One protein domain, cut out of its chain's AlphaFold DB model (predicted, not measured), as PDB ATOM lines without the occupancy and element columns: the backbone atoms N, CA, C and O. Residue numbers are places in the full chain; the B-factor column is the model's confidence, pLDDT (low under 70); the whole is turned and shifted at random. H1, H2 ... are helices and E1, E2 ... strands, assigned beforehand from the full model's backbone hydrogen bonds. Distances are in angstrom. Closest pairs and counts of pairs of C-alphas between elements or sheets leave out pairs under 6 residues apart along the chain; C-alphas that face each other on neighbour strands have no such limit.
ATOM      1  N   VAL A 489      19.320  28.915  30.533       89.69
ATOM      2  CA  VAL A 489      20.051  28.119  29.535       89.69
ATOM      3  C   VAL A 489      20.286  28.961  28.281       89.69
ATOM      4  O   VAL A 489      19.356  29.602  27.790       89.69
ATOM      5  N   GLN A 490      21.516  28.960  27.760       90.88
ATOM      6  CA  GLN A 490      21.862  29.637  26.509       90.88
ATOM      7  C   GLN A 490      21.653  28.731  25.289       90.88
ATOM      8  O   GLN A 490      21.950  27.537  25.333       90.88
ATOM      9  N   TYR A 491      21.183  29.331  24.196       88.19
ATOM     10  CA  TYR A 491      21.047  28.733  22.870       88.19
ATOM     11  C   TYR A 491      21.618  29.694  21.823       88.19
ATOM     12  O   TYR A 491      21.228  30.857  21.793       88.19
ATOM     13  N   ASP A 492      22.493  29.215  20.937       84.06
ATOM     14  CA  ASP A 492      23.153  30.048  19.906       84.06
ATOM     15  C   ASP A 492      22.455  29.974  18.531       84.06
ATOM     16  O   ASP A 492      22.891  30.569  17.547       84.06
ATOM     17  N   ASN A 493      21.360  29.215  18.448       83.38
ATOM     18  CA  ASN A 493      20.448  29.183  17.309       83.38
ATOM     19  C   ASN A 493      19.008  29.042  17.807       83.38
ATOM     20  O   ASN A 493      18.740  28.425  18.845       83.38
ATOM     21  N   PHE A 494      18.086  29.605  17.039       85.12
ATOM     22  CA  PHE A 494      16.677  29.643  17.387       85.12
ATOM     23  C   PHE A 494      15.998  28.262  17.330       85.12
ATOM     24  O   PHE A 494      15.117  27.980  18.138       85.12
ATOM     25  N   ASP A 495      16.394  27.380  16.412       83.31
ATOM     26  CA  ASP A 495      15.689  26.111  16.193       83.31
ATOM     27  C   ASP A 495      15.833  25.167  17.410       83.31
ATOM     28  O   ASP A 495      14.856  24.558  17.856       83.31
ATOM     29  N   ASN A 496      17.022  25.124  18.029       84.00
ATOM     30  CA  ASN A 496      17.256  24.415  19.294       84.00
ATOM     31  C   ASN A 496      16.460  25.023  20.464       84.00
ATOM     32  O   ASN A 496      15.986  24.289  21.335       84.00
ATOM     33  N   LEU A 497      16.304  26.351  20.489       89.62
ATOM     34  CA  LEU A 497      15.469  27.042  21.473       89.62
ATOM     35  C   LEU A 497      13.985  26.695  21.275       89.62
ATOM     36  O   LEU A 497      13.299  26.403  22.254       89.62
ATOM     37  N   GLN A 498      13.482  26.688  20.033       87.56
ATOM     38  CA  GLN A 498      12.092  26.326  19.737       87.56
ATOM     39  C   GLN A 498      11.779  24.915  20.246       87.56
ATOM     40  O   GLN A 498      10.765  24.718  20.912       87.56
ATOM     41  N   ALA A 499      12.682  23.958  20.012       84.25
ATOM     42  CA  ALA A 499      12.536  22.592  20.508       84.25
ATOM     43  C   ALA A 499      12.438  22.516  22.047       84.25
ATOM     44  O   ALA A 499      11.672  21.704  22.567       84.25
ATOM     45  N   ALA A 500      13.157  23.373  22.783       88.62
ATOM     46  CA  ALA A 500      13.064  23.455  24.243       88.62
ATOM     47  C   ALA A 500      11.734  24.077  24.716       88.62
ATOM     48  O   ALA A 500      11.048  23.502  25.558       88.62
ATOM     49  N   ILE A 501      11.322  25.200  24.118       90.62
ATOM     50  CA  ILE A 501      10.048  25.887  24.407       90.62
ATOM     51  C   ILE A 501       8.848  24.948  24.156       90.62
ATOM     52  O   ILE A 501       7.948  24.832  24.990       90.62
ATOM     53  N   GLU A 502       8.850  24.218  23.037       87.88
ATOM     54  CA  GLU A 502       7.793  23.260  22.689       87.88
ATOM     55  C   GLU A 502       7.823  21.992  23.561       87.88
ATOM     56  O   GLU A 502       6.764  21.442  23.905       87.88
ATOM     57  N   ASN A 503       9.012  21.531  23.973       90.31
ATOM     58  CA  ASN A 503       9.154  20.462  24.965       90.31
ATOM     59  C   ASN A 503       8.501  20.855  26.297       90.31
ATOM     60  O   ASN A 503       7.716  20.078  26.843       90.31
ATOM     61  N   ASP A 504       8.730  22.082  26.749       89.44
ATOM     62  CA  ASP A 504       8.230  22.592  28.027       89.44
ATOM     63  C   ASP A 504       6.767  23.074  27.959       89.44
ATOM     64  O   ASP A 504       6.192  23.465  28.971       89.44
ATOM     65  N   LYS A 505       6.130  22.941  26.783       91.62
ATOM     66  CA  LYS A 505       4.713  23.239  26.507       91.62
ATOM     67  C   LYS A 505       4.382  24.733  26.551       91.62
ATOM     68  O   LYS A 505       3.317  25.117  27.024       91.62
ATOM     69  N   PHE A 506       5.250  25.556  25.972       91.50
ATOM     70  CA  PHE A 506       5.020  26.982  25.747       91.50
ATOM     71  C   PHE A 506       4.809  27.306  24.264       91.50
ATOM     72  O   PHE A 506       5.278  26.591  23.378       91.50
ATOM     73  N   HIS A 507       4.065  28.376  23.985       84.62
ATOM     74  CA  HIS A 507       3.907  28.904  22.634       84.62
ATOM     75  C   HIS A 507       5.214  29.556  22.155       84.62
ATOM     76  O   HIS A 507       5.939  30.173  22.934       84.62
ATOM     77  N   LYS A 508       5.501  29.453  20.851       81.75
ATOM     78  CA  LYS A 508       6.622  30.169  20.226       81.75
ATOM     79  C   LYS A 508       6.407  31.692  20.355       81.75
ATOM     80  O   LYS A 508       5.402  32.175  19.827       81.75
ATOM     81  N   PRO A 509       7.337  32.449  20.970       75.81
ATOM     82  CA  PRO A 509       7.251  33.907  21.054       75.81
ATOM     83  C   PRO A 509       7.351  34.544  19.662       75.81
ATOM     84  O   PRO A 509       8.155  34.122  18.821       75.81
ATOM     85  N   LEU A 510       6.523  35.558  19.399       71.12
ATOM     86  CA  LEU A 510       6.304  36.076  18.039       71.12
ATOM     87  C   LEU A 510       7.526  36.803  17.470       71.12
ATOM     88  O   LEU A 510       7.752  36.754  16.259       71.12
ATOM     89  N   ILE A 511       8.343  37.427  18.322       63.31
ATOM     90  CA  ILE A 511       9.558  38.127  17.887       63.31
ATOM     91  C   ILE A 511      10.611  37.174  17.287       63.31
ATOM     92  O   ILE A 511      11.467  37.600  16.514       63.31
ATOM     93  N   LEU A 512      10.512  35.867  17.563       61.91
ATOM     94  CA  LEU A 512      11.442  34.836  17.087       61.91
ATOM     95  C   LEU A 512      10.964  34.110  15.816       61.91
ATOM     96  O   LEU A 512      11.372  32.989  15.513       61.91
ATOM     97  N   ALA A 513      10.069  34.733  15.047       63.38
ATOM     98  CA  ALA A 513       9.648  34.231  13.739       63.38
ATOM     99  C   ALA A 513      10.613  34.593  12.588       63.38
ATOM    100  O   ALA A 513      10.435  34.085  11.480       63.38
ATOM    101  N   HIS A 514      11.584  35.489  12.820       72.31
ATOM    102  CA  HIS A 514      12.357  36.154  11.755       72.31
ATOM    103  C   HIS A 514      13.873  36.269  12.009       72.31
ATOM    104  O   HIS A 514      14.567  36.894  11.214       72.31
ATOM    105  N   ILE A 515      14.388  35.688  13.096       81.50
ATOM    106  CA  ILE A 515      15.821  35.646  13.428       81.50
ATOM    107  C   ILE A 515      16.130  34.211  13.862       81.50
ATOM    108  O   ILE A 515      15.585  33.758  14.869       81.50
ATOM    109  N   HIS A 516      16.966  33.504  13.102       81.19
ATOM    110  CA  HIS A 516      17.366  32.119  13.357       81.19
ATOM    111  C   HIS A 516      18.787  31.996  13.932       81.19
ATOM    112  O   HIS A 516      19.047  31.072  14.707       81.19
ATOM    113  N   GLY A 517      19.684  32.943  13.639       82.00
ATOM    114  CA  GLY A 517      21.015  33.015  14.248       82.00
ATOM    115  C   GLY A 517      21.803  34.286  13.914       82.00
ATOM    116  O   GLY A 517      21.315  35.199  13.251       82.00
ATOM    117  N   THR A 518      23.063  34.328  14.359       84.62
ATOM    118  CA  THR A 518      24.015  35.445  14.171       84.62
ATOM    119  C   THR A 518      24.081  35.982  12.735       84.62
ATOM    120  O   THR A 518      24.174  37.193  12.544       84.62
ATOM    121  N   THR A 519      23.978  35.117  11.724       83.38
ATOM    122  CA  THR A 519      24.047  35.483  10.295       83.38
ATOM    123  C   THR A 519      22.880  36.330   9.787       83.38
ATOM    124  O   THR A 519      23.012  36.966   8.745       83.38
ATOM    125  N   ASP A 520      21.752  36.360  10.499       82.31
ATOM    126  CA  ASP A 520      20.572  37.137  10.090       82.31
ATOM    127  C   ASP A 520      20.673  38.612  10.517       82.31
ATOM    128  O   ASP A 520      19.946  39.466  10.010       82.31
ATOM    129  N   VAL A 521      21.596  38.915  11.439       82.88
ATOM    130  CA  VAL A 521      21.872  40.264  11.959       82.88
ATOM    131  C   VAL A 521      23.261  40.755  11.538       82.88
ATOM    132  O   VAL A 521      23.416  41.919  11.166       82.88
ATOM    133  N   PHE A 522      24.270  39.879  11.537       84.00
ATOM    134  CA  PHE A 522      25.649  40.213  11.190       84.00
ATOM    135  C   PHE A 522      26.071  39.606   9.848       84.00
ATOM    136  O   PHE A 522      25.905  38.415   9.597       84.00
ATOM    137  N   ARG A 523      26.714  40.420   8.996       73.56
ATOM    138  CA  ARG A 523      27.239  39.983   7.684       73.56
ATOM    139  C   ARG A 523      28.426  39.011   7.775       73.56
ATOM    140  O   ARG A 523      28.753  38.372   6.780       73.56
ATOM    141  N   SER A 524      29.070  38.914   8.937       70.62
ATOM    142  CA  SER A 524      30.041  37.872   9.282       70.62
ATOM    143  C   SER A 524      29.927  37.521  10.765       70.62
ATOM    144  O   SER A 524      29.558  38.367  11.580       70.62
ATOM    145  N   THR A 525      30.303  36.293  11.118       64.38
ATOM    146  CA  THR A 525      30.414  35.798  12.504       64.38
ATOM    147  C   THR A 525      31.358  36.621  13.379       64.38
ATOM    148  O   THR A 525      31.220  36.640  14.598       64.38
ATOM    149  N   ASP A 526      32.296  37.323  12.749       70.44
ATOM    150  CA  ASP A 526      33.415  38.016  13.391       70.44
ATOM    151  C   ASP A 526      33.077  39.496  13.680       70.44
ATOM    152  O   ASP A 526      33.883  40.243  14.237       70.44
ATOM    153  N   SER A 527      31.874  39.930  13.282       74.19
ATOM    154  CA  SER A 527      31.336  41.270  13.551       74.19
ATOM    155  C   SER A 527      30.655  41.371  14.924       74.19
ATOM    156  O   SER A 527      30.602  42.456  15.504       74.19
ATOM    157  N   GLY A 528      30.138  40.254  15.440       83.25
ATOM    158  CA  GLY A 528      29.367  40.177  16.677       83.25
ATOM    159  C   GLY A 528      28.616  38.854  16.794       83.25
ATOM    160  O   GLY A 528      28.711  37.989  15.919       83.25
ATOM    161  N   HIS A 529      27.888  38.676  17.893       85.62
ATOM    162  CA  HIS A 529      27.237  37.416  18.247       85.62
ATOM    163  C   HIS A 529      25.771  37.630  18.621       85.62
ATOM    164  O   HIS A 529      25.392  38.682  19.133       85.62
ATOM    165  N   LEU A 530      24.938  36.624  18.360       89.94
ATOM    166  CA  LEU A 530      23.522  36.623  18.702       89.94
ATOM    167  C   LEU A 530      23.166  35.292  19.358       89.94
ATOM    168  O   LEU A 530      23.466  34.232  18.811       89.94
ATOM    169  N   TYR A 531      22.526  35.354  20.521       90.69
ATOM    170  CA  TYR A 531      22.107  34.176  21.273       90.69
ATOM    171  C   TYR A 531      20.830  34.448  22.073       90.69
ATOM    172  O   TYR A 531      20.359  35.581  22.201       90.69
ATOM    173  N   TRP A 532      20.260  33.383  22.626       91.88
ATOM    174  CA  TRP A 532      19.052  33.417  23.436       91.88
ATOM    175  C   TRP A 532      19.296  32.825  24.814       91.88
ATOM    176  O   TRP A 532      19.939  31.788  24.945       91.88
ATOM    177  N   LEU A 533      18.719  33.449  25.835       93.25
ATOM    178  CA  LEU A 533      18.702  32.979  27.214       93.25
ATOM    179  C   LEU A 533      17.276  32.567  27.586       93.25
ATOM    180  O   LEU A 533      16.407  33.425  27.751       93.25
ATOM    181  N   TYR A 534      17.032  31.264  27.720       94.06
ATOM    182  CA  TYR A 534      15.759  30.718  28.193       94.06
ATOM    183  C   TYR A 534      15.819  30.484  29.703       94.06
ATOM    184  O   TYR A 534      16.563  29.638  30.194       94.06
ATOM    185  N   ASP A 535      15.030  31.255  30.442       94.44
ATOM    186  CA  ASP A 535      14.797  31.117  31.873       94.44
ATOM    187  C   ASP A 535      13.678  30.093  32.107       94.44
ATOM    188  O   ASP A 535      12.490  30.395  31.962       94.44
ATOM    189  N   THR A 536      14.080  28.873  32.466       92.00
ATOM    190  CA  THR A 536      13.186  27.728  32.717       92.00
ATOM    191  C   THR A 536      12.378  27.851  34.015       92.00
ATOM    192  O   THR A 536      11.431  27.092  34.209       92.00
ATOM    193  N   ILE A 537      12.723  28.795  34.903       91.06
ATOM    194  CA  ILE A 537      12.065  28.996  36.207       91.06
ATOM    195  C   ILE A 537      11.007  30.098  36.121       91.06
ATOM    196  O   ILE A 537       9.907  29.940  36.645       91.06
ATOM    197  N   ASN A 538      11.326  31.209  35.455       91.81
ATOM    198  CA  ASN A 538      10.400  32.328  35.246       91.81
ATOM    199  C   ASN A 538       9.683  32.264  33.883       91.81
ATOM    200  O   ASN A 538       9.008  33.222  33.514       91.81
ATOM    201  N   HIS A 539       9.863  31.171  33.132       92.38
ATOM    202  CA  HIS A 539       9.273  30.899  31.814       92.38
ATOM    203  C   HIS A 539       9.367  32.093  30.858       92.38
ATOM    204  O   HIS A 539       8.371  32.639  30.388       92.38
ATOM    205  N   SER A 540      10.595  32.544  30.602       93.00
ATOM    206  CA  SER A 540      10.843  33.732  29.782       93.00
ATOM    207  C   SER A 540      12.101  33.587  28.936       93.00
ATOM    208  O   SER A 540      13.043  32.902  29.323       93.00
ATOM    209  N   VAL A 541      12.122  34.235  27.776       92.12
ATOM    210  CA  VAL A 541      13.237  34.191  26.824       92.12
ATOM    211  C   VAL A 541      13.794  35.590  26.647       92.12
ATOM    212  O   VAL A 541      13.038  36.541  26.473       92.12
ATOM    213  N   THR A 542      15.118  35.712  26.671       92.50
ATOM    214  CA  THR A 542      15.827  36.954  26.344       92.50
ATOM    215  C   THR A 542      16.668  36.737  25.092       92.50
ATOM    216  O   THR A 542      17.570  35.908  25.110       92.50
ATOM    217  N   LEU A 543      16.377  37.460  24.012       91.69
ATOM    218  CA  LEU A 543      17.292  37.625  22.882       91.69
ATOM    219  C   LEU A 543      18.406  38.587  23.311       91.69
ATOM    220  O   LEU A 543      18.105  39.640  23.874       91.69
ATOM    221  N   VAL A 544      19.661  38.245  23.022       92.06
ATOM    222  CA  VAL A 544      20.838  39.084  23.284       92.06
ATOM    223  C   VAL A 544      21.676  39.190  22.009       92.06
ATOM    224  O   VAL A 544      21.873  38.207  21.294       92.06
ATOM    225  N   ILE A 545      22.150  40.399  21.721       90.94
ATOM    226  CA  ILE A 545      22.998  40.734  20.578       90.94
ATOM    227  C   ILE A 545      24.219  41.479  21.115       90.94
ATOM    228  O   ILE A 545      24.078  42.498  21.795       90.94
ATOM    229  N   GLU A 546      25.413  40.987  20.804       91.31
ATOM    230  CA  GLU A 546      26.684  41.501  21.317       91.31
ATOM    231  C   GLU A 546      27.648  41.870  20.189       91.31
ATOM    232  O   GLU A 546      27.592  41.307  19.093       91.31
ATOM    233  N   ASP A 547      28.559  42.803  20.458       84.88
ATOM    234  CA  ASP A 547      29.704  43.035  19.581       84.88
ATOM    235  C   ASP A 547      30.721  41.884  19.678       84.88
ATOM    236  O   ASP A 547      30.659  41.022  20.558       84.88
ATOM    237  N   LYS A 548      31.716  41.887  18.787       80.50
ATOM    238  CA  LYS A 548      32.822  40.911  18.782       80.50
ATOM    239  C   LYS A 548      33.684  40.879  20.063       80.50
ATOM    240  O   LYS A 548      34.618  40.088  20.139       80.50
ATOM    241  N   ASN A 549      33.439  41.771  21.026       78.44
ATOM    242  CA  ASN A 549      34.157  41.869  22.296       78.44
ATOM    243  C   ASN A 549      33.292  41.399  23.493       78.44
ATOM    244  O   ASN A 549      33.778  41.403  24.624       78.44
ATOM    245  N   GLY A 550      32.028  41.008  23.268       78.19
ATOM    246  CA  GLY A 550      31.074  40.603  24.311       78.19
ATOM    247  C   GLY A 550      30.320  41.760  24.987       78.19
ATOM    248  O   GLY A 550      29.709  41.570  26.049       78.19
ATOM    249  N   ASN A 551      30.363  42.966  24.407       81.38
ATOM    250  CA  ASN A 551      29.551  44.096  24.857       81.38
ATOM    251  C   ASN A 551      28.124  43.946  24.321       81.38
ATOM    252  O   ASN A 551      27.927  43.810  23.116       81.38
ATOM    253  N   GLU A 552      27.125  44.023  25.199       88.88
ATOM    254  CA  GLU A 552      25.715  43.982  24.802       88.88
ATOM    255  C   GLU A 552      25.348  45.227  23.979       88.88
ATOM    256  O   GLU A 552      25.393  46.353  24.473       88.88
ATOM    257  N   LEU A 553      24.990  45.011  22.711       87.69
ATOM    258  CA  LEU A 553      24.483  46.037  21.798       87.69
ATOM    259  C   LEU A 553      22.963  46.183  21.921       87.69
ATOM    260  O   LEU A 553      22.423  47.276  21.748       87.69
ATOM    261  N   TYR A 554      22.272  45.072  22.186       89.00
ATOM    262  CA  TYR A 554      20.823  45.016  22.327       89.00
ATOM    263  C   TYR A 554      20.395  43.765  23.099       89.00
ATOM    264  O   TYR A 554      20.930  42.679  22.874       89.00
ATOM    265  N   SER A 555      19.359  43.890  23.926       91.62
ATOM    266  CA  SER A 555      18.609  42.748  24.445       91.62
ATOM    267  C   SER A 555      17.104  43.015  24.452       91.62
ATOM    268  O   SER A 555      16.641  44.157  24.509       91.62
ATOM    269  N   TYR A 556      16.323  41.938  24.369       89.88
ATOM    270  CA  TYR A 556      14.863  41.968  24.434       89.88
ATOM    271  C   TYR A 556      14.342  40.738  25.168       89.88
ATOM    272  O   TYR A 556      14.753  39.623  24.847       89.88
ATOM    273  N   LYS A 557      13.414  40.924  26.115       92.00
ATOM    274  CA  LYS A 557      12.851  39.850  26.942       92.00
ATOM    275  C   LYS A 557      11.338  39.702  26.747       92.00
ATOM    276  O   LYS A 557      10.603  40.674  26.897       92.00
ATOM    277  N   GLU A 558      10.892  38.471  26.507       89.44
ATOM    278  CA  GLU A 558       9.486  38.064  26.381       89.44
ATOM    279  C   GLU A 558       9.161  36.992  27.439       89.44
ATOM    280  O   GLU A 558       9.968  36.093  27.690       89.44
ATOM    281  N   THR A 559       7.993  37.076  28.078       92.25
ATOM    282  CA  THR A 559       7.460  35.986  28.919       92.25
ATOM    283  C   THR A 559       6.675  35.031  28.029       92.25
ATOM    284  O   THR A 559       5.944  35.479  27.151       92.25
ATOM    285  N   LEU A 560       6.828  33.726  28.240       91.69
ATOM    286  CA  LEU A 560       6.212  32.703  27.404       91.69
ATOM    287  C   LEU A 560       4.775  32.399  27.845       91.69
ATOM    288  O   LEU A 560       4.532  32.055  29.003       91.69
TER     289      LEU A 560
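Overview. This is residues 489 to 560 of the 615 residues of an uncharacterized protein of uncultured archaeon (UniProt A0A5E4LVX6). A twisted sheet of four strands forms a wall, with H1 running along the strands over one face and the link of residues 514 to 527 passing over that same face; the other face is bare. Three long strands, E2 to E4, make most of the sheet, and short E1 adds an edge beside E2. The 72 printed residues run E1, H1, H2, E2, E3, E4, a mixed class of helices and strands; the sheet's order is E1 - E2 - E3 - E4, antiparallel. The whole is compact, with a radius of gyration of the C-alphas of 12.0 A, yet elongated, spanning 35 by 19 by 17 A.

Along the chain. E1, residues 489 to 491, begins at C-alpha 489 (20.051, 28.119, 29.535). H1, residues 494 to 503, measures 14.1 A; H2 is residues 510 to 513. E2, residues 528 to 535, measures 22.9 A, E3, residues 540 to 547, 23.4 A, and E4, residues 552 to 559, 20.4 A, ending at C-alpha 559 (7.460, 35.986, 28.919).

Arrangement. E2, E3 and E4 form a meander, each strand the antiparallel neighbour of the one before, with hairpins E2-E3 and E3-E4. Within hydrogen-bond range are N 491 and O 532 of E1 and E2, 2.9 A, N 533 and O 542 of E2 and E3, 2.8 A, and N 543 and O 556 of E3 and E4, 2.8 A. E1 and E4 are apart. H1 is on the sheet at a height of 9.8 A, over E2 and only just over E1, where 3 of its C-alphas fall; on the local plane it stands at 1 degrees to E2. The closest C-alphas of H1 and E2 are those of Phe 494 and Trp 532, 7.5 A. H2 only grazes the sheet, with residues 510 to 512. Every O i to N i+4 pair of H1 is within hydrogen-bond range; H2 is too short for one.

Size, cuts and confidence. The C-alphas of Lys 505 and Asn 549, the two farthest apart, are 35.1 A apart. The printed part has no cut; H2 to E2 is a long link. Residues 511 to 513 and 525 have pLDDT under 70.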